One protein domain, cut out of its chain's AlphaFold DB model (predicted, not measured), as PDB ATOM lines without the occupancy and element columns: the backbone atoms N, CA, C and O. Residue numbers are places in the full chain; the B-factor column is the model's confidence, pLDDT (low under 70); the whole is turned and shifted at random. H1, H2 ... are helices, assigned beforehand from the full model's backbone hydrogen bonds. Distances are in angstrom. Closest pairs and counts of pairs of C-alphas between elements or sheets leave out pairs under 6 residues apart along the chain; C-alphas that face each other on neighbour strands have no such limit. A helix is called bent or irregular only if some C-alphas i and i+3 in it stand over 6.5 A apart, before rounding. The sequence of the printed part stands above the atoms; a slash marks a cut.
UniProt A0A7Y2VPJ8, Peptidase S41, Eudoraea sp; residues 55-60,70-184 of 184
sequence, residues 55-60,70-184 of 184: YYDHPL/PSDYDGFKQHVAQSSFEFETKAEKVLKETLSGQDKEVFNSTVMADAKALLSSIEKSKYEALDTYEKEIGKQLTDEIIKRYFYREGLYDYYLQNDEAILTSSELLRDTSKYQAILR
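Overview. This is residues 55 to 60 and 70 to 184 of the 184 residues of the protein "Peptidase S41" of Eudoraea sp (UniProt A0A7Y2VPJ8). Two limbs meet as an open L: one is the long helix H4 with H2 side by side with part of it and H3 near its far end, the other is a zigzag of the bent helix H5, H6 and H7. H5 folds back on itself at its bend, and H1 is near the corner where H4 leads into H5. The printed part has 121 residues with seven named helices, H1 to H7 in chain order, and no named strand; the class is all helix. The whole is extended, with a radius of gyration of the C-alphas of 22.5 A, and flat, with spans of 66 by 50 by 22 A.

Arrangement. The longest helix, H5, residues 134 to 162, was assigned as one helix by its hydrogen bonds but is bent, with C-alphas 149 and 152 9.4 A apart. Its arms H5a, residues 134 to 149, and H5b, residues 152 to 162, touch, H5a with residues 143 to 147 alone; they run opposite ways at a steep tilt of 45 degrees, the closest C-alphas being those of Ile 146 and Leu 155, 5.8 A apart. H6, residues 164 to 174, touches H5b only at the corner, with Leu 160 and Ile 166 closest, their C-alphas 6.7 A apart. H7, residues 176 to 182, and H6 only just touch, with 3 pairs of C-alphas within 8 A and only at the corner; the closest C-alphas are those of Leu 172 and Tyr 179, 5.9 A apart. H4, residues 109 to 132, is close to H5a but not clearly touching, with the closest C-alphas, of Leu 130 and Ile 137, 7.6 A apart. With residues 112 to 122 alone H4 touches H2, residues 90 to 100, opposite ways at a shallow tilt of 20 degrees; the closest C-alphas, of Glu 92 and Leu 119, are 6.7 A apart. H3, residues 102 to 106, touches no helix. H1, residues 70 to 82, is close to H5a but not clearly touching, about perpendicular at 89 degrees, with the C-alphas of Tyr 73 and Gly 138 closest at 7.0 A. In H1, H2, H5a, H6 and H7 every O i to N i+4 pair is within hydrogen-bond range; H4 has 18 of 20, H5b 6 of 7 and H3 0 of 1, with 1 of 2 O i to N i+3 pairs in H3.

Along the chain. H5a spans 22.1 A from C-alpha 134 at (136.916, 122.692, 88.512), and H5b 14.9 A. H4 spans 33.9 A, with a kink of 27 degrees near residue 126. H1 begins at C-alpha 70, (136.302, 115.347, 94.984), and spans 18.7 A; H2 spans 15.4 A and H3 8.6 A. H3 is irregular, but only just: C-alphas 102 and 105 are 6.7 A apart. H6 spans 15.5 A, and H7 10.0 A, to C-alpha 182 at (158.215, 121.373, 68.691).

Size, cuts and confidence. The C-alphas farthest apart, of Glu 105 and Thr 176, are 67.1 A apart. Residues 61 to 69 are cut out, and C-alphas 60 and 70 are 17.5 A apart across the cut. No link is long. Residues 173 to 178, of which 176 to 178 belong to H7, stand free. The mean pLDDT of the printed part is 92.6, and residue 184, the chain's last, is under 70.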
ATOM      1  N   TYR A  55     141.694 123.900 106.722       97.19
ATOM      2  CA  TYR A  55     142.821 123.706 107.633       97.19
ATOM      3  C   TYR A  55     142.391 123.256 109.037       97.19
ATOM      4  O   TYR A  55     143.021 122.391 109.642       97.19
ATOM      5  N   TYR A  56     141.325 123.848 109.573       96.50
ATOM      6  CA  TYR A  56     140.846 123.495 110.907       96.50
ATOM      7  C   TYR A  56     140.094 122.161 110.929       96.50
ATOM      8  O   TYR A  56     140.141 121.463 111.943       96.50
ATOM      9  N   ASP A  57     139.466 121.789 109.814       96.00
ATOM     10  CA  ASP A  57     138.667 120.569 109.708       96.00
ATOM     11  C   ASP A  57     139.487 119.319 109.327       96.00
ATOM     12  O   ASP A  57     139.055 118.200 109.606       96.00
ATOM     13  N   HIS A  58     140.679 119.479 108.732       95.38
ATOM     14  CA  HIS A  58     141.469 118.368 108.168       95.38
ATOM     15  C   HIS A  58     142.906 118.280 108.704       95.38
ATOM     16  O   HIS A  58     143.844 118.475 107.936       95.38
ATOM     17  N   PRO A  59     143.140 117.929 109.981       93.88
ATOM     18  CA  PRO A  59     144.494 117.826 110.521       93.88
ATOM     19  C   PRO A  59     145.414 116.945 109.657       93.88
ATOM     20  O   PRO A  59     145.135 115.767 109.439       93.88
ATOM     21  N   LEU A  60     146.532 117.514 109.204       93.50
ATOM     22  CA  LEU A  60     147.528 116.852 108.358       93.50
ATOM     23  C   LEU A  60     148.857 116.706 109.107       93.50
ATOM     24  O   LEU A  60     149.330 117.656 109.732       93.50
ATOM     25  N   PRO A  70     137.524 114.820  95.602       96.94
ATOM     26  CA  PRO A  70     136.302 115.347  94.984       96.94
ATOM     27  C   PRO A  70     135.256 115.837  96.003       96.94
ATOM     28  O   PRO A  70     134.581 116.835  95.769       96.94
ATOM     29  N   SER A  71     135.166 115.188  97.171       97.12
ATOM     30  CA  SER A  71     134.307 115.634  98.277       97.12
ATOM     31  C   SER A  71     134.696 117.007  98.822       97.12
ATOM     32  O   SER A  71     133.827 117.770  99.236       97.12
ATOM     33  N   ASP A  72     135.987 117.335  98.795       97.94
ATOM     34  CA  ASP A  72     136.496 118.628  99.245       97.94
ATOM     35  C   ASP A  72     136.118 119.712  98.231       97.94
ATOM     36  O   ASP A  72     135.817 120.844  98.601       97.94
ATOM     37  N   TYR A  73     136.058 119.376  96.942       98.25
ATOM     38  CA  TYR A  73     135.553 120.301  95.934       98.25
ATOM     39  C   TYR A  73     134.047 120.559  96.078       98.25
ATOM     40  O   TYR A  73     133.590 121.701  95.987       98.25
ATOM     41  N   ASP A  74     133.262 119.524  96.377       97.44
ATOM     42  CA  ASP A  74     131.843 119.697  96.693       97.44
ATOM     43  C   ASP A  74     131.642 120.557  97.955       97.44
ATOM     44  O   ASP A  74     130.754 121.416  97.977       97.44
ATOM     45  N   GLY A  75     132.502 120.396  98.967       97.75
ATOM     46  CA  GLY A  75     132.561 121.274 100.139       97.75
ATOM     47  C   GLY A  75     132.836 122.732  99.764       97.75
ATOM     48  O   GLY A  75     132.143 123.637 100.231       97.75
ATOM     49  N   PHE A  76     133.771 122.971  98.840       98.19
ATOM     50  CA  PHE A  76     134.034 124.310  98.313       98.19
ATOM     51  C   PHE A  76     132.811 124.911  97.608       98.19
ATOM     52  O   PHE A  76     132.456 126.060  97.871       98.19
ATOM     53  N   LYS A  77     132.106 124.150  96.760       96.44
ATOM     54  CA  LYS A  77     130.878 124.640  96.106       96.44
ATOM     55  C   LYS A  77     129.808 125.047  97.122       96.44
ATOM     56  O   LYS A  77     129.136 126.062  96.931       96.44
ATOM     57  N   GLN A  78     129.671 124.299  98.218       95.75
ATOM     58  CA  GLN A  78     128.771 124.665  99.315       95.75
ATOM     59  C   GLN A  78     129.230 125.938 100.033       95.75
ATOM     60  O   GLN A  78     128.399 126.808 100.293       95.75
ATOM     61  N   HIS A  79     130.532 126.086 100.290       96.38
ATOM     62  CA  HIS A  79     131.101 127.304 100.871       96.38
ATOM     63  C   HIS A  79     130.801 128.532 100.000       96.38
ATOM     64  O   HIS A  79     130.326 129.542 100.511       96.38
ATOM     65  N   VAL A  80     130.983 128.435  98.677       94.75
ATOM     66  CA  VAL A  80     130.623 129.514  97.740       94.75
ATOM     67  C   VAL A  80     129.135 129.856  97.854       94.75
ATOM     68  O   VAL A  80     128.800 131.024  98.029       94.75
ATOM     69  N   ALA A  81     128.252 128.853  97.820       91.62
ATOM     70  CA  ALA A  81     126.801 129.049  97.886       91.62
ATOM     71  C   ALA A  81     126.303 129.643  99.220       91.62
ATOM     72  O   ALA A  81     125.248 130.275  99.250       91.62
ATOM     73  N   GLN A  82     127.028 129.425 100.319       92.38
ATOM     74  CA  GLN A  82     126.705 129.970 101.645       92.38
ATOM     75  C   GLN A  82     127.374 131.325 101.916       92.38
ATOM     76  O   GLN A  82     126.973 132.039 102.837       92.38
ATOM     77  N   SER A  83     128.398 131.674 101.139       90.31
ATOM     78  CA  SER A  83     129.117 132.936 101.276       90.31
ATOM     79  C   SER A  83     128.322 134.120 100.717       90.31
ATOM     80  O   SER A  83     127.384 133.967  99.939       90.31
ATOM     81  N   SER A  84     128.747 135.338 101.057       88.06
ATOM     82  CA  SER A  84     128.270 136.568 100.414       88.06
ATOM     83  C   SER A  84     129.016 136.876  99.107       88.06
ATOM     84  O   SER A  84     129.154 138.045  98.741       88.06
ATOM     85  N   PHE A  85     129.603 135.865  98.461       89.62
ATOM     86  CA  PHE A  85     130.346 136.050  97.223       89.62
ATOM     87  C   PHE A  85     129.396 136.434  96.095       89.62
ATOM     88  O   PHE A  85     128.541 135.655  95.680       89.62
ATOM     89  N   GLU A  86     129.607 137.626  95.553       84.88
ATOM     90  CA  GLU A  86     128.962 138.075  94.333       84.88
ATOM     91  C   GLU A  86     130.029 138.511  93.334       84.88
ATOM     92  O   GLU A  86     130.973 139.237  93.655       84.88
ATOM     93  N   PHE A  87     129.863 138.075  92.091       87.38
ATOM     94  CA  PHE A  87     130.665 138.530  90.969       87.38
ATOM     95  C   PHE A  87     129.733 138.881  89.817       87.38
ATOM     96  O   PHE A  87     128.920 138.064  89.380       87.38
ATOM     97  N   GLU A  88     129.864 140.109  89.330       88.62
ATOM     98  CA  GLU A  88     129.123 140.610  88.184       88.62
ATOM     99  C   GLU A  88     130.028 140.616  86.950       88.62
ATOM    100  O   GLU A  88     131.074 141.274  86.923       88.62
ATOM    101  N   THR A  89     129.616 139.913  85.894       87.69
ATOM    102  CA  THR A  89     130.315 140.002  84.612       87.69
ATOM    103  C   THR A  89     130.066 141.355  83.947       87.69
ATOM    104  O   THR A  89     129.033 142.004  84.119       87.69
ATOM    105  N   LYS A  90     130.984 141.763  83.064       87.12
ATOM    106  CA  LYS A  90     130.804 142.974  82.243       87.12
ATOM    107  C   LYS A  90     129.506 142.942  81.427       87.12
ATOM    108  O   LYS A  90     128.899 143.986  81.218       87.12
ATOM    109  N   ALA A  91     129.092 141.761  80.963       87.62
ATOM    110  CA  ALA A  91     127.858 141.591  80.202       87.62
ATOM    111  C   ALA A  91     126.616 141.839  81.070       87.62
ATOM    112  O   ALA A  91     125.720 142.565  80.649       87.62
ATOM    113  N   GLU A  92     126.587 141.294  82.290       90.81
ATOM    114  CA  GLU A  92     125.507 141.550  83.253       90.81
ATOM    115  C   GLU A  92     125.404 143.024  83.599       90.81
ATOM    116  O   GLU A  92     124.307 143.575  83.572       90.81
ATOM    117  N   LYS A  93     126.544 143.669  83.865       91.75
ATOM    118  CA  LYS A  93     126.587 145.094  84.180       91.75
ATOM    119  C   LYS A  93     125.942 145.930  83.075       91.75
ATOM    120  O   LYS A  93     125.021 146.694  83.341       91.75
ATOM    121  N   VAL A  94     126.360 145.720  81.824       91.56
ATOM    122  CA  VAL A  94     125.803 146.431  80.658       91.56
ATOM    123  C   VAL A  94     124.313 146.137  80.484       91.56
ATOM    124  O   VAL A  94     123.539 147.044  80.175       91.56
ATOM    125  N   LEU A  95     123.884 144.891  80.703       91.75
ATOM    126  CA  LEU A  95     122.475 144.517  80.602       91.75
ATOM    127  C   LEU A  95     121.635 145.210  81.685       91.75
ATOM    128  O   LEU A  95     120.603 145.796  81.369       91.75
ATOM    129  N   LYS A  96     122.087 145.210  82.943       92.00
ATOM    130  CA  LYS A  96     121.413 145.910  84.050       92.00
ATOM    131  C   LYS A  96     121.359 147.418  83.808       92.00
ATOM    132  O   LYS A  96     120.294 148.012  83.965       92.00
ATOM    133  N   GLU A  97     122.465 148.018  83.369       91.81
ATOM    134  CA  GLU A  97     122.534 149.438  83.012       91.81
ATOM    135  C   GLU A  97     121.521 149.771  81.913       91.81
ATOM    136  O   GLU A  97     120.714 150.679  82.099       91.81
ATOM    137  N   THR A  98     121.469 148.973  80.841       89.19
ATOM    138  CA  THR A  98     120.481 149.116  79.754       89.19
ATOM    139  C   THR A  98     119.046 149.084  80.282       89.19
ATOM    140  O   THR A  98     118.238 149.936  79.927       89.19
ATOM    141  N   LEU A  99     118.724 148.147  81.180       88.25
ATOM    142  CA  LEU A  99     117.381 148.014  81.762       88.25
ATOM    143  C   LEU A  99     117.010 149.131  82.746       88.25
ATOM    144  O   LEU A  99     115.827 149.327  83.034       88.25
ATOM    145  N   SER A 100     118.001 149.835  83.287       87.19
ATOM    146  CA  SER A 100     117.822 150.982  84.187       87.19
ATOM    147  C   SER A 100     117.973 152.345  83.501       87.19
ATOM    148  O   SER A 100     117.711 153.369  84.129       87.19
ATOM    149  N   GLY A 101     118.405 152.357  82.238       83.62
ATOM    150  CA  GLY A 101     118.758 153.553  81.483       83.62
ATOM    151  C   GLY A 101     117.563 154.315  80.910       83.62
ATOM    152  O   GLY A 101     116.403 153.960  81.122       83.62
ATOM    153  N   GLN A 102     117.863 155.367  80.144       77.12
ATOM    154  CA  GLN A 102     116.858 156.244  79.522       77.12
ATOM    155  C   GLN A 102     115.952 155.493  78.532       77.12
ATOM    156  O   GLN A 102     114.769 155.803  78.424       77.12
ATOM    157  N   ASP A 103     116.469 154.446  77.886       76.19
ATOM    158  CA  ASP A 103     115.715 153.630  76.928       76.19
ATOM    159  C   ASP A 103     114.672 152.710  77.594       76.19
ATOM    160  O   ASP A 103     113.840 152.112  76.913       76.19
ATOM    161  N   LYS A 104     114.643 152.617  78.931       79.44
ATOM    162  CA  LYS A 104     113.647 151.812  79.653       79.44
ATOM    163  C   LYS A 104     112.209 152.204  79.305       79.44
ATOM    164  O   LYS A 104     111.336 151.341  79.279       79.44
ATOM    165  N   GLU A 105     111.959 153.485  79.035       80.62
ATOM    166  CA  GLU A 105     110.622 154.000  78.718       80.62
ATOM    167  C   GLU A 105     110.059 153.445  77.402       80.62
ATOM    168  O   GLU A 105     108.840 153.381  77.239       80.62
ATOM    169  N   VAL A 106     110.925 153.003  76.482       87.19
ATOM    170  CA  VAL A 106     110.511 152.403  75.204       87.19
ATOM    171  C   VAL A 106     110.448 150.873  75.250       87.19
ATOM    172  O   VAL A 106     109.945 150.251  74.310       87.19
ATOM    173  N   PHE A 107     110.909 150.238  76.334       88.88
ATOM    174  CA  PHE A 107     110.823 148.789  76.504       88.88
ATOM    175  C   PHE A 107     109.441 148.375  77.015       88.88
ATOM    176  O   PHE A 107     108.981 148.795  78.077       88.88
ATOM    177  N   ASN A 108     108.775 147.495  76.267       91.25
ATOM    178  CA  ASN A 108     107.517 146.901  76.705       91.25
ATOM    179  C   ASN A 108     107.743 145.805  77.767       91.25
ATOM    180  O   ASN A 108     108.868 145.376  78.037       91.25
ATOM    181  N   SER A 109     106.653 145.325  78.367       90.44
ATOM    182  CA  SER A 109     106.698 144.303  79.420       90.44
ATOM    183  C   SER A 109     107.362 142.995  78.980       90.44
ATOM    184  O   SER A 109     108.036 142.370  79.796       90.44
ATOM    185  N   THR A 110     107.219 142.597  77.711       93.56
ATOM    186  CA  THR A 110     107.850 141.390  77.158       93.56
ATOM    187  C   THR A 110     109.370 141.520  77.143       93.56
ATOM    188  O   THR A 110     110.053 140.668  77.699       93.56
ATOM    189  N   VAL A 111     109.906 142.624  76.609       92.56
ATOM    190  CA  VAL A 111     111.359 142.874  76.568       92.56
ATOM    191  C   VAL A 111     111.953 142.902  77.979       92.56
ATOM    192  O   VAL A 111     113.000 142.307  78.228       92.56
ATOM    193  N   MET A 112     111.260 143.542  78.927       90.88
ATOM    194  CA  MET A 112     111.689 143.572  80.330       90.88
ATOM    195  C   MET A 112     111.703 142.173  80.967       90.88
ATOM    196  O   MET A 112     112.606 141.861  81.748       90.88
ATOM    197  N   ALA A 113     110.719 141.329  80.644       92.62
ATOM    198  CA  ALA A 113     110.654 139.954  81.131       92.62
ATOM    199  C   ALA A 113     111.781 139.088  80.545       92.62
ATOM    200  O   ALA A 113     112.463 138.399  81.305       92.62
ATOM    201  N   ASP A 114     112.029 139.178  79.238       94.56
ATOM    202  CA  ASP A 114     113.084 138.425  78.551       94.56
ATOM    203  C   ASP A 114     114.474 138.795  79.076       94.56
ATOM    204  O   ASP A 114     115.301 137.926  79.351       94.56
ATOM    205  N   ALA A 115     114.731 140.086  79.295       92.19
ATOM    206  CA  ALA A 115     116.007 140.536  79.833       92.19
ATOM    207  C   ALA A 115     116.225 140.079  81.286       92.19
ATOM    208  O   ALA A 115     117.335 139.693  81.658       92.19
ATOM    209  N   LYS A 116     115.164 140.048  82.105       91.56
ATOM    210  CA  LYS A 116     115.224 139.469  83.455       91.56
ATOM    211  C   LYS A 116     115.466 137.956  83.414       91.56
ATOM    212  O   LYS A 116     116.232 137.447  84.231       91.56
ATOM    213  N   ALA A 117     114.857 137.247  82.462       95.25
ATOM    214  CA  ALA A 117     115.109 135.824  82.247       95.25
ATOM    215  C   ALA A 117     116.563 135.570  81.820       95.25
ATOM    216  O   ALA A 117     117.201 134.652  82.334       95.25
ATOM    217  N   LEU A 118     117.122 136.423  80.955       94.50
ATOM    218  CA  LEU A 118     118.528 136.362  80.564       94.50
ATOM    219  C   LEU A 118     119.461 136.594  81.758       94.50
ATOM    220  O   LEU A 118     120.377 135.801  81.949       94.50
ATOM    221  N   LEU A 119     119.210 137.609  82.595       92.62
ATOM    222  CA  LEU A 119     119.980 137.823  83.829       92.62
ATOM    223  C   LEU A 119     119.945 136.587  84.737       92.62
ATOM    224  O   LEU A 119     120.989 136.135  85.194       92.62
ATOM    225  N   SER A 120     118.769 135.985  84.936       91.50
ATOM    226  CA  SER A 120     118.641 134.757  85.731       91.50
ATOM    227  C   SER A 120     119.386 133.566  85.117       91.50
ATOM    228  O   SER A 120     119.919 132.736  85.851       91.50
ATOM    229  N   SER A 121     119.412 133.461  83.788       92.88
ATOM    230  CA  SER A 121     120.158 132.419  83.075       92.88
ATOM    231  C   SER A 121     121.668 132.615  83.221       92.88
ATOM    232  O   SER A 121     122.394 131.651  83.450       92.88
ATOM    233  N   ILE A 122     122.141 133.866  83.163       90.75
ATOM    234  CA  ILE A 122     123.549 134.196  83.401       90.75
ATOM    235  C   ILE A 122     123.950 133.829  84.833       90.75
ATOM    236  O   ILE A 122     124.974 133.177  85.010       90.75
ATOM    237  N   GLU A 123     123.136 134.168  85.838       87.25
ATOM    238  CA  GLU A 123     123.382 133.753  87.228       87.25
ATOM    239  C   GLU A 123     123.540 132.235  87.345       87.25
ATOM    240  O   GLU A 123     124.533 131.757  87.889       87.25
ATOM    241  N   LYS A 124     122.623 131.461  86.757       88.62
ATOM    242  CA  LYS A 124     122.724 129.996  86.752       88.62
ATOM    243  C   LYS A 124     124.001 129.505  86.060       88.62
ATOM    244  O   LYS A 124     124.692 128.643  86.595       88.62
ATOM    245  N   SER A 125     124.335 130.077  84.906       90.31
ATOM    246  CA  SER A 125     125.540 129.721  84.154       90.31
ATOM    247  C   SER A 125     126.826 130.025  84.932       90.31
ATOM    248  O   SER A 125     127.795 129.283  84.796       90.31
ATOM    249  N   LYS A 126     126.847 131.054  85.793       87.38
ATOM    250  CA  LYS A 126     127.988 131.318  86.687       87.38
ATOM    251  C   LYS A 126     128.194 130.205  87.716       87.38
ATOM    252  O   LYS A 126     129.339 129.864  87.991       87.38
ATOM    253  N   TYR A 127     127.125 129.611  88.249       85.44
ATOM    254  CA  TYR A 127     127.253 128.447  89.135       85.44
ATOM    255  C   TYR A 127     127.763 127.216  88.376       85.44
ATOM    256  O   TYR A 127     128.689 126.565  88.840       85.44
ATOM    257  N   GLU A 128     127.240 126.950  87.176       92.00
ATOM    258  CA  GLU A 128     127.726 125.863  86.301       92.00
ATOM    259  C   GLU A 128     129.191 126.076  85.859       92.00
ATOM    260  O   GLU A 128     129.921 125.126  85.560       92.00
ATOM    261  N   ALA A 129     129.658 127.327  85.841       93.44
ATOM    262  CA  ALA A 129     131.052 127.643  85.568       93.44
ATOM    263  C   ALA A 129     131.996 127.155  86.681       93.44
ATOM    264  O   ALA A 129     133.159 126.889  86.384       93.44
ATOM    265  N   LEU A 130     131.521 126.970  87.922       94.81
ATOM    266  CA  LEU A 130     132.321 126.321  88.968       94.81
ATOM    267  C   LEU A 130     132.656 124.881  88.568       94.81
ATOM    268  O   LEU A 130     133.805 124.476  88.682       94.81
ATOM    269  N   ASP A 131     131.702 124.121  88.030       95.25
ATOM    270  CA  ASP A 131     131.980 122.760  87.550       95.25
ATOM    271  C   ASP A 131     132.846 122.787  86.275       95.25
ATOM    272  O   ASP A 131     133.762 121.988  86.100       95.25
ATOM    273  N   THR A 132     132.609 123.759  85.389       95.12
ATOM    274  CA  THR A 132     133.372 123.897  84.133       95.12
ATOM    275  C   THR A 132     134.862 124.165  84.370       95.12
ATOM    276  O   THR A 132     135.698 123.673  83.612       95.12
ATOM    277  N   TYR A 133     135.194 124.950  85.398       95.81
ATOM    278  CA  TYR A 133     136.564 125.348  85.740       95.81
ATOM    279  C   TYR A 133     137.090 124.640  86.996       95.81
ATOM    280  O   TYR A 133     137.988 125.149  87.667       95.81
ATOM    281  N   GLU A 134     136.542 123.466  87.323       95.56
ATOM    282  CA  GLU A 134     136.916 122.692  88.512       95.56
ATOM    283  C   GLU A 134     138.421 122.419  88.588       95.56
ATOM    284  O   GLU A 134     139.009 122.523  89.661       95.56
ATOM    285  N   LYS A 135     139.080 122.147  87.455       94.44
ATOM    286  CA  LYS A 135     140.524 121.873  87.435       94.44
ATOM    287  C   LYS A 135     141.342 123.100  87.857       94.44
ATOM    288  O   LYS A 135     142.275 122.981  88.650       94.44
ATOM    289  N   GLU A 136     141.016 124.271  87.323       96.25
ATOM    290  CA  GLU A 136     141.686 125.532  87.637       96.25
ATOM    291  C   GLU A 136     141.392 125.985  89.075       96.25
ATOM    292  O   GLU A 136     142.311 126.376  89.799       96.25
ATOM    293  N   ILE A 137     140.132 125.887  89.514       97.38
ATOM    294  CA  ILE A 137     139.725 126.218  90.887       97.38
ATOM    295  C   ILE A 137     140.398 125.257  91.873       97.38
ATOM    296  O   ILE A 137     140.991 125.699  92.855       97.38
ATOM    297  N   GLY A 138     140.363 123.953  91.598       96.75
ATOM    298  CA  GLY A 138     140.997 122.917  92.410       96.75
ATOM    299  C   GLY A 138     142.497 123.142  92.572       96.75
ATOM    300  O   GLY A 138     143.021 122.985  93.677       96.75
ATOM    301  N   LYS A 139     143.187 123.608  91.519       96.25
ATOM    302  CA  LYS A 139     144.586 124.038  91.635       96.25
ATOM    303  C   LYS A 139     144.728 125.227  92.593       96.25
ATOM    304  O   LYS A 139     145.559 125.165  93.491       96.25
ATOM    305  N   GLN A 140     143.926 126.286  92.446       97.81
ATOM    306  CA  GLN A 140     144.000 127.453  93.342       97.81
ATOM    307  C   GLN A 140     143.732 127.087  94.807       97.81
ATOM    308  O   GLN A 140     144.430 127.572  95.696       97.81
ATOM    309  N   LEU A 141     142.752 126.214  95.054       98.44
ATOM    310  CA  LEU A 141     142.436 125.694  96.384       98.44
ATOM    311  C   LEU A 141     143.604 124.895  96.949       98.44
ATOM    312  O   LEU A 141     144.039 125.163  98.062       98.44
ATOM    313  N   THR A 142     144.151 123.970  96.162       97.50
ATOM    314  CA  THR A 142     145.315 123.167  96.548       97.50
ATOM    315  C   THR A 142     146.502 124.056  96.907       97.50
ATOM    316  O   THR A 142     147.080 123.903  97.981       97.50
ATOM    317  N   ASP A 143     146.830 125.030  96.055       97.31
ATOM    318  CA  ASP A 143     147.933 125.957  96.292       97.31
ATOM    319  C   ASP A 143     147.731 126.736  97.608       97.31
ATOM    320  O   ASP A 143     148.671 126.923  98.385       97.31
ATOM    321  N   GLU A 144     146.508 127.213  97.868       98.25
ATOM    322  CA  GLU A 144     146.172 127.967  99.079       98.25
ATOM    323  C   GLU A 144     146.190 127.098 100.341       98.25
ATOM    324  O   GLU A 144     146.756 127.511 101.355       98.25
ATOM    325  N   ILE A 145     145.656 125.877 100.266       98.19
ATOM    326  CA  ILE A 145     145.652 124.915 101.371       98.19
ATOM    327  C   ILE A 145     147.083 124.503 101.723       98.19
ATOM    328  O   ILE A 145     147.473 124.581 102.887       98.19
ATOM    329  N   ILE A 146     147.912 124.143 100.739       97.75
ATOM    330  CA  ILE A 146     149.311 123.777 100.989       97.75
ATOM    331  C   ILE A 146     150.072 124.932 101.643       97.75
ATOM    332  O   ILE A 146     150.782 124.714 102.626       97.75
ATOM    333  N   LYS A 147     149.881 126.176 101.179       97.31
ATOM    334  CA  LYS A 147     150.480 127.351 101.837       97.31
ATOM    335  C   LYS A 147     150.013 127.518 103.278       97.31
ATOM    336  O   LYS A 147     150.777 128.030 104.097       97.31
ATOM    337  N   ARG A 148     148.780 127.119 103.596       97.25
ATOM    338  CA  ARG A 148     148.229 127.203 104.952       97.25
ATOM    339  C   ARG A 148     148.920 126.242 105.917       97.25
ATOM    340  O   ARG A 148     149.167 126.631 107.054       97.25
ATOM    341  N   TYR A 149     149.268 125.042 105.454       97.12
ATOM    342  CA  TYR A 149     149.962 124.024 106.248       97.12
ATOM    343  C   TYR A 149     151.484 124.188 106.275       97.12
ATOM    344  O   TYR A 149     152.102 124.067 107.331       97.12
ATOM    345  N   PHE A 150     152.092 124.455 105.119       96.56
ATOM    346  CA  PHE A 150     153.535 124.299 104.901       96.56
ATOM    347  C   PHE A 150     154.215 125.561 104.358       96.56
ATOM    348  O   PHE A 150     155.377 125.514 103.952       96.56
ATOM    349  N   TYR A 151     153.512 126.696 104.355       96.38
ATOM    350  CA  TYR A 151     154.001 127.964 103.816       96.38
ATOM    351  C   TYR A 151     154.402 127.860 102.334       96.38
ATOM    352  O   TYR A 151     153.999 126.951 101.605       96.38
ATOM    353  N   ARG A 152     155.128 128.861 101.829       96.69
ATOM    354  CA  ARG A 152     155.478 128.931 100.403       96.69
ATOM    355  C   ARG A 152     156.555 127.923 100.035       96.69
ATOM    356  O   ARG A 152     156.533 127.411  98.924       96.69
ATOM    357  N   GLU A 153     157.468 127.651 100.956       96.50
ATOM    358  CA  GLU A 153     158.501 126.634 100.823       96.50
ATOM    359  C   GLU A 153     157.859 125.275 100.537       96.50
ATOM    360  O   GLU A 153     158.163 124.666  99.513       96.50
ATOM    361  N   GLY A 154     156.868 124.879 101.343       96.06
ATOM    362  CA  GLY A 154     156.141 123.640 101.106       96.06
ATOM    363  C   GLY A 154     155.353 123.633  99.796       96.06
ATOM    364  O   GLY A 154     155.306 122.617  99.113       96.06
ATOM    365  N   LEU A 155     154.784 124.767  99.376       96.75
ATOM    366  CA  LEU A 155     154.143 124.848  98.058       96.75
ATOM    367  C   LEU A 155     155.124 124.537  96.916       96.75
ATOM    368  O   LEU A 155     154.762 123.845  95.966       96.75
ATOM    369  N   TYR A 156     156.362 125.024  97.001       95.94
ATOM    370  CA  TYR A 156     157.369 124.721  95.987       95.94
ATOM    371  C   TYR A 156     157.802 123.256  96.018       95.94
ATOM    372  O   TYR A 156     157.917 122.656  94.951       95.94
ATOM    373  N   ASP A 157     157.967 122.667  97.203       95.69
ATOM    374  CA  ASP A 157     158.258 121.235  97.338       95.69
ATOM    375  C   ASP A 157     157.128 120.377  96.745       95.69
ATOM    376  O   ASP A 157     157.388 119.440  95.986       95.69
ATOM    377  N   TYR A 158     155.870 120.755  96.997       96.25
ATOM    378  CA  TYR A 158     154.693 120.105  96.421       96.25
ATOM    379  C   TYR A 158     154.700 120.164  94.888       96.25
ATOM    380  O   TYR A 158     154.442 119.157  94.219       96.25
ATOM    381  N   TYR A 159     155.033 121.321  94.310       95.69
ATOM    382  CA  TYR A 159     155.085 121.499  92.859       95.69
ATOM    383  C   TYR A 159     156.104 120.601  92.170       95.69
ATOM    384  O   TYR A 159     155.817 120.107  91.080       95.69
ATOM    385  N   LEU A 160     157.258 120.341  92.791       93.81
ATOM    386  CA  LEU A 160     158.283 119.473  92.202       93.81
ATOM    387  C   LEU A 160     157.755 118.072  91.871       93.81
ATOM    388  O   LEU A 160     158.281 117.426  90.963       93.81
ATOM    389  N   GLN A 161     156.729 117.613  92.590       93.31
ATOM    390  CA  GLN A 161     156.141 116.289  92.408       93.31
ATOM    391  C   GLN A 161     154.776 116.312  91.710       93.31
ATOM    392  O   GLN A 161     154.435 115.337  91.049       93.31
ATOM    393  N   ASN A 162     154.008 117.398  91.840       93.62
ATOM    394  CA  ASN A 162     152.586 117.408  91.480       93.62
ATOM    395  C   ASN A 162     152.200 118.450  90.423       93.62
ATOM    396  O   ASN A 162     151.111 118.360  89.856       93.62
ATOM    397  N   ASP A 163     153.040 119.454  90.149       94.06
ATOM    398  CA  ASP A 163     152.661 120.514  89.217       94.06
ATOM    399  C   ASP A 163     152.664 120.010  87.765       94.06
ATOM    400  O   ASP A 163     153.677 119.544  87.239       94.06
ATOM    401  N   GLU A 164     151.515 120.139  87.098       92.75
ATOM    402  CA  GLU A 164     151.302 119.660  85.730       92.75
ATOM    403  C   GLU A 164     152.310 120.275  84.748       92.75
ATOM    404  O   GLU A 164     152.780 119.583  83.844       92.75
ATOM    405  N   ALA A 165     152.694 121.542  84.927       92.50
ATOM    406  CA  ALA A 165     153.648 122.195  84.041       92.50
ATOM    407  C   ALA A 165     155.080 121.708  84.289       92.50
ATOM    408  O   ALA A 165     155.802 121.454  83.321       92.50
ATOM    409  N   ILE A 166     155.493 121.523  85.546       94.56
ATOM    410  CA  ILE A 166     156.813 120.964  85.890       94.56
ATOM    411  C   ILE A 166     156.945 119.526  85.383       94.56
ATOM    412  O   ILE A 166     157.956 119.184  84.758       94.56
ATOM    413  N   LEU A 167     155.925 118.696  85.602       94.56
ATOM    414  CA  LEU A 167     155.907 117.307  85.151       94.56
ATOM    415  C   LEU A 167     155.934 117.221  83.622       94.56
ATOM    416  O   LEU A 167     156.792 116.535  83.064       94.56
ATOM    417  N   THR A 168     155.079 117.989  82.942       93.94
ATOM    418  CA  THR A 168     155.043 118.044  81.472       93.94
ATOM    419  C   THR A 168     156.365 118.540  80.892       93.94
ATOM    420  O   THR A 168     156.875 117.974  79.925       93.94
ATOM    421  N   SER A 169     156.967 119.567  81.496       92.56
ATOM    422  CA  SER A 169     158.272 120.085  81.066       92.56
ATOM    423  C   SER A 169     159.370 119.037  81.245       92.56
ATOM    424  O   SER A 169     160.193 118.840  80.353       92.56
ATOM    425  N   SER A 170     159.365 118.331  82.375       94.38
ATOM    426  CA  SER A 170     160.339 117.280  82.675       94.38
ATOM    427  C   SER A 170     160.210 116.090  81.723       94.38
ATOM    428  O   SER A 170     161.226 115.561  81.273       94.38
ATOM    429  N   GLU A 171     158.984 115.680  81.388       94.19
ATOM    430  CA  GLU A 171     158.731 114.648  80.378       94.19
ATOM    431  C   GLU A 171     159.235 115.100  79.004       94.19
ATOM    432  O   GLU A 171     159.988 114.375  78.353       94.19
ATOM    433  N   LEU A 172     158.879 116.319  78.588       94.62
ATOM    434  CA  LEU A 172     159.264 116.852  77.287       94.62
ATOM    435  C   LEU A 172     160.786 116.927  77.125       94.62
ATOM    436  O   LEU A 172     161.311 116.525  76.090       94.62
ATOM    437  N   LEU A 173     161.503 117.415  78.140       93.88
ATOM    438  CA  LEU A 173     162.962 117.548  78.094       93.88
ATOM    439  C   LEU A 173     163.687 116.196  78.056       93.88
ATOM    440  O   LEU A 173     164.826 116.129  77.593       93.88
ATOM    441  N   ARG A 174     163.048 115.120  78.528       95.94
ATOM    442  CA  ARG A 174     163.577 113.750  78.437       95.94
ATOM    443  C   ARG A 174     163.320 113.112  77.071       95.94
ATOM    444  O   ARG A 174     164.037 112.185  76.699       95.94
ATOM    445  N   ASP A 175     162.338 113.605  76.319       96.00
ATOM    446  CA  ASP A 175     162.010 113.136  74.975       96.00
ATOM    447  C   ASP A 175     162.592 114.071  73.907       96.00
ATOM    448  O   ASP A 175     161.942 114.985  73.390       96.00
ATOM    449  N   THR A 176     163.845 113.804  73.526       93.56
ATOM    450  CA  THR A 176     164.551 114.563  72.485       93.56
ATOM    451  C   THR A 176     163.777 114.604  71.164       93.56
ATOM    452  O   THR A 176     163.886 115.585  70.431       93.56
ATOM    453  N   SER A 177     162.994 113.571  70.834       94.06
ATOM    454  CA  SER A 177     162.232 113.534  69.584       94.06
ATOM    455  C   SER A 177     161.061 114.513  69.622       94.06
ATOM    456  O   SER A 177     160.963 115.365  68.735       94.06
ATOM    457  N   LYS A 178     160.225 114.455  70.671       91.25
ATOM    458  CA  LYS A 178     159.117 115.405  70.881       91.25
ATOM    459  C   LYS A 178     159.627 116.839  70.985       91.25
ATOM    460  O   LYS A 178     159.091 117.725  70.325       91.25
ATOM    461  N   TYR A 179     160.691 117.066  71.754       91.88
ATOM    462  CA  TYR A 179     161.280 118.393  71.919       91.88
ATOM    463  C   TYR A 179     161.755 118.983  70.584       91.88
ATOM    464  O   TYR A 179     161.394 120.104  70.226       91.88
ATOM    465  N   GLN A 180     162.499 118.206  69.791       90.00
ATOM    466  CA  GLN A 180     162.955 118.647  68.471       90.00
ATOM    467  C   GLN A 180     161.808 118.817  67.472       90.00
ATOM    468  O   GLN A 180     161.935 119.619  66.555       90.00
ATOM    469  N   ALA A 181     160.702 118.084  67.614       88.31
ATOM    470  CA  ALA A 181     159.526 118.276  66.770       88.31
ATOM    471  C   ALA A 181     158.826 119.618  67.040       88.31
ATOM    472  O   ALA A 181     158.340 120.230  66.094       88.31
ATOM    473  N   ILE A 182     158.812 120.085  68.295       86.38
ATOM    474  CA  ILE A 182     158.215 121.373  68.691       86.38
ATOM    475  C   ILE A 182     159.064 122.567  68.237       86.38
ATOM    476  O   ILE A 182     158.521 123.593  67.844       86.38
ATOM    477  N   LEU A 183     160.394 122.447  68.264       81.06
ATOM    478  CA  LEU A 183     161.304 123.539  67.885       81.06
ATOM    479  C   LEU A 183     161.417 123.797  66.369       81.06
ATOM    480  O   LEU A 183     162.151 124.709  65.967       81.06
ATOM    481  N   ARG A 184     160.760 122.977  65.544       69.50
ATOM    482  CA  ARG A 184     160.828 123.069  64.082       69.50
ATOM    483  C   ARG A 184     160.088 124.271  63.524       69.50
ATOM    484  O   ARG A 184     158.987 124.605  64.010       69.50
TER     485      ARG A 184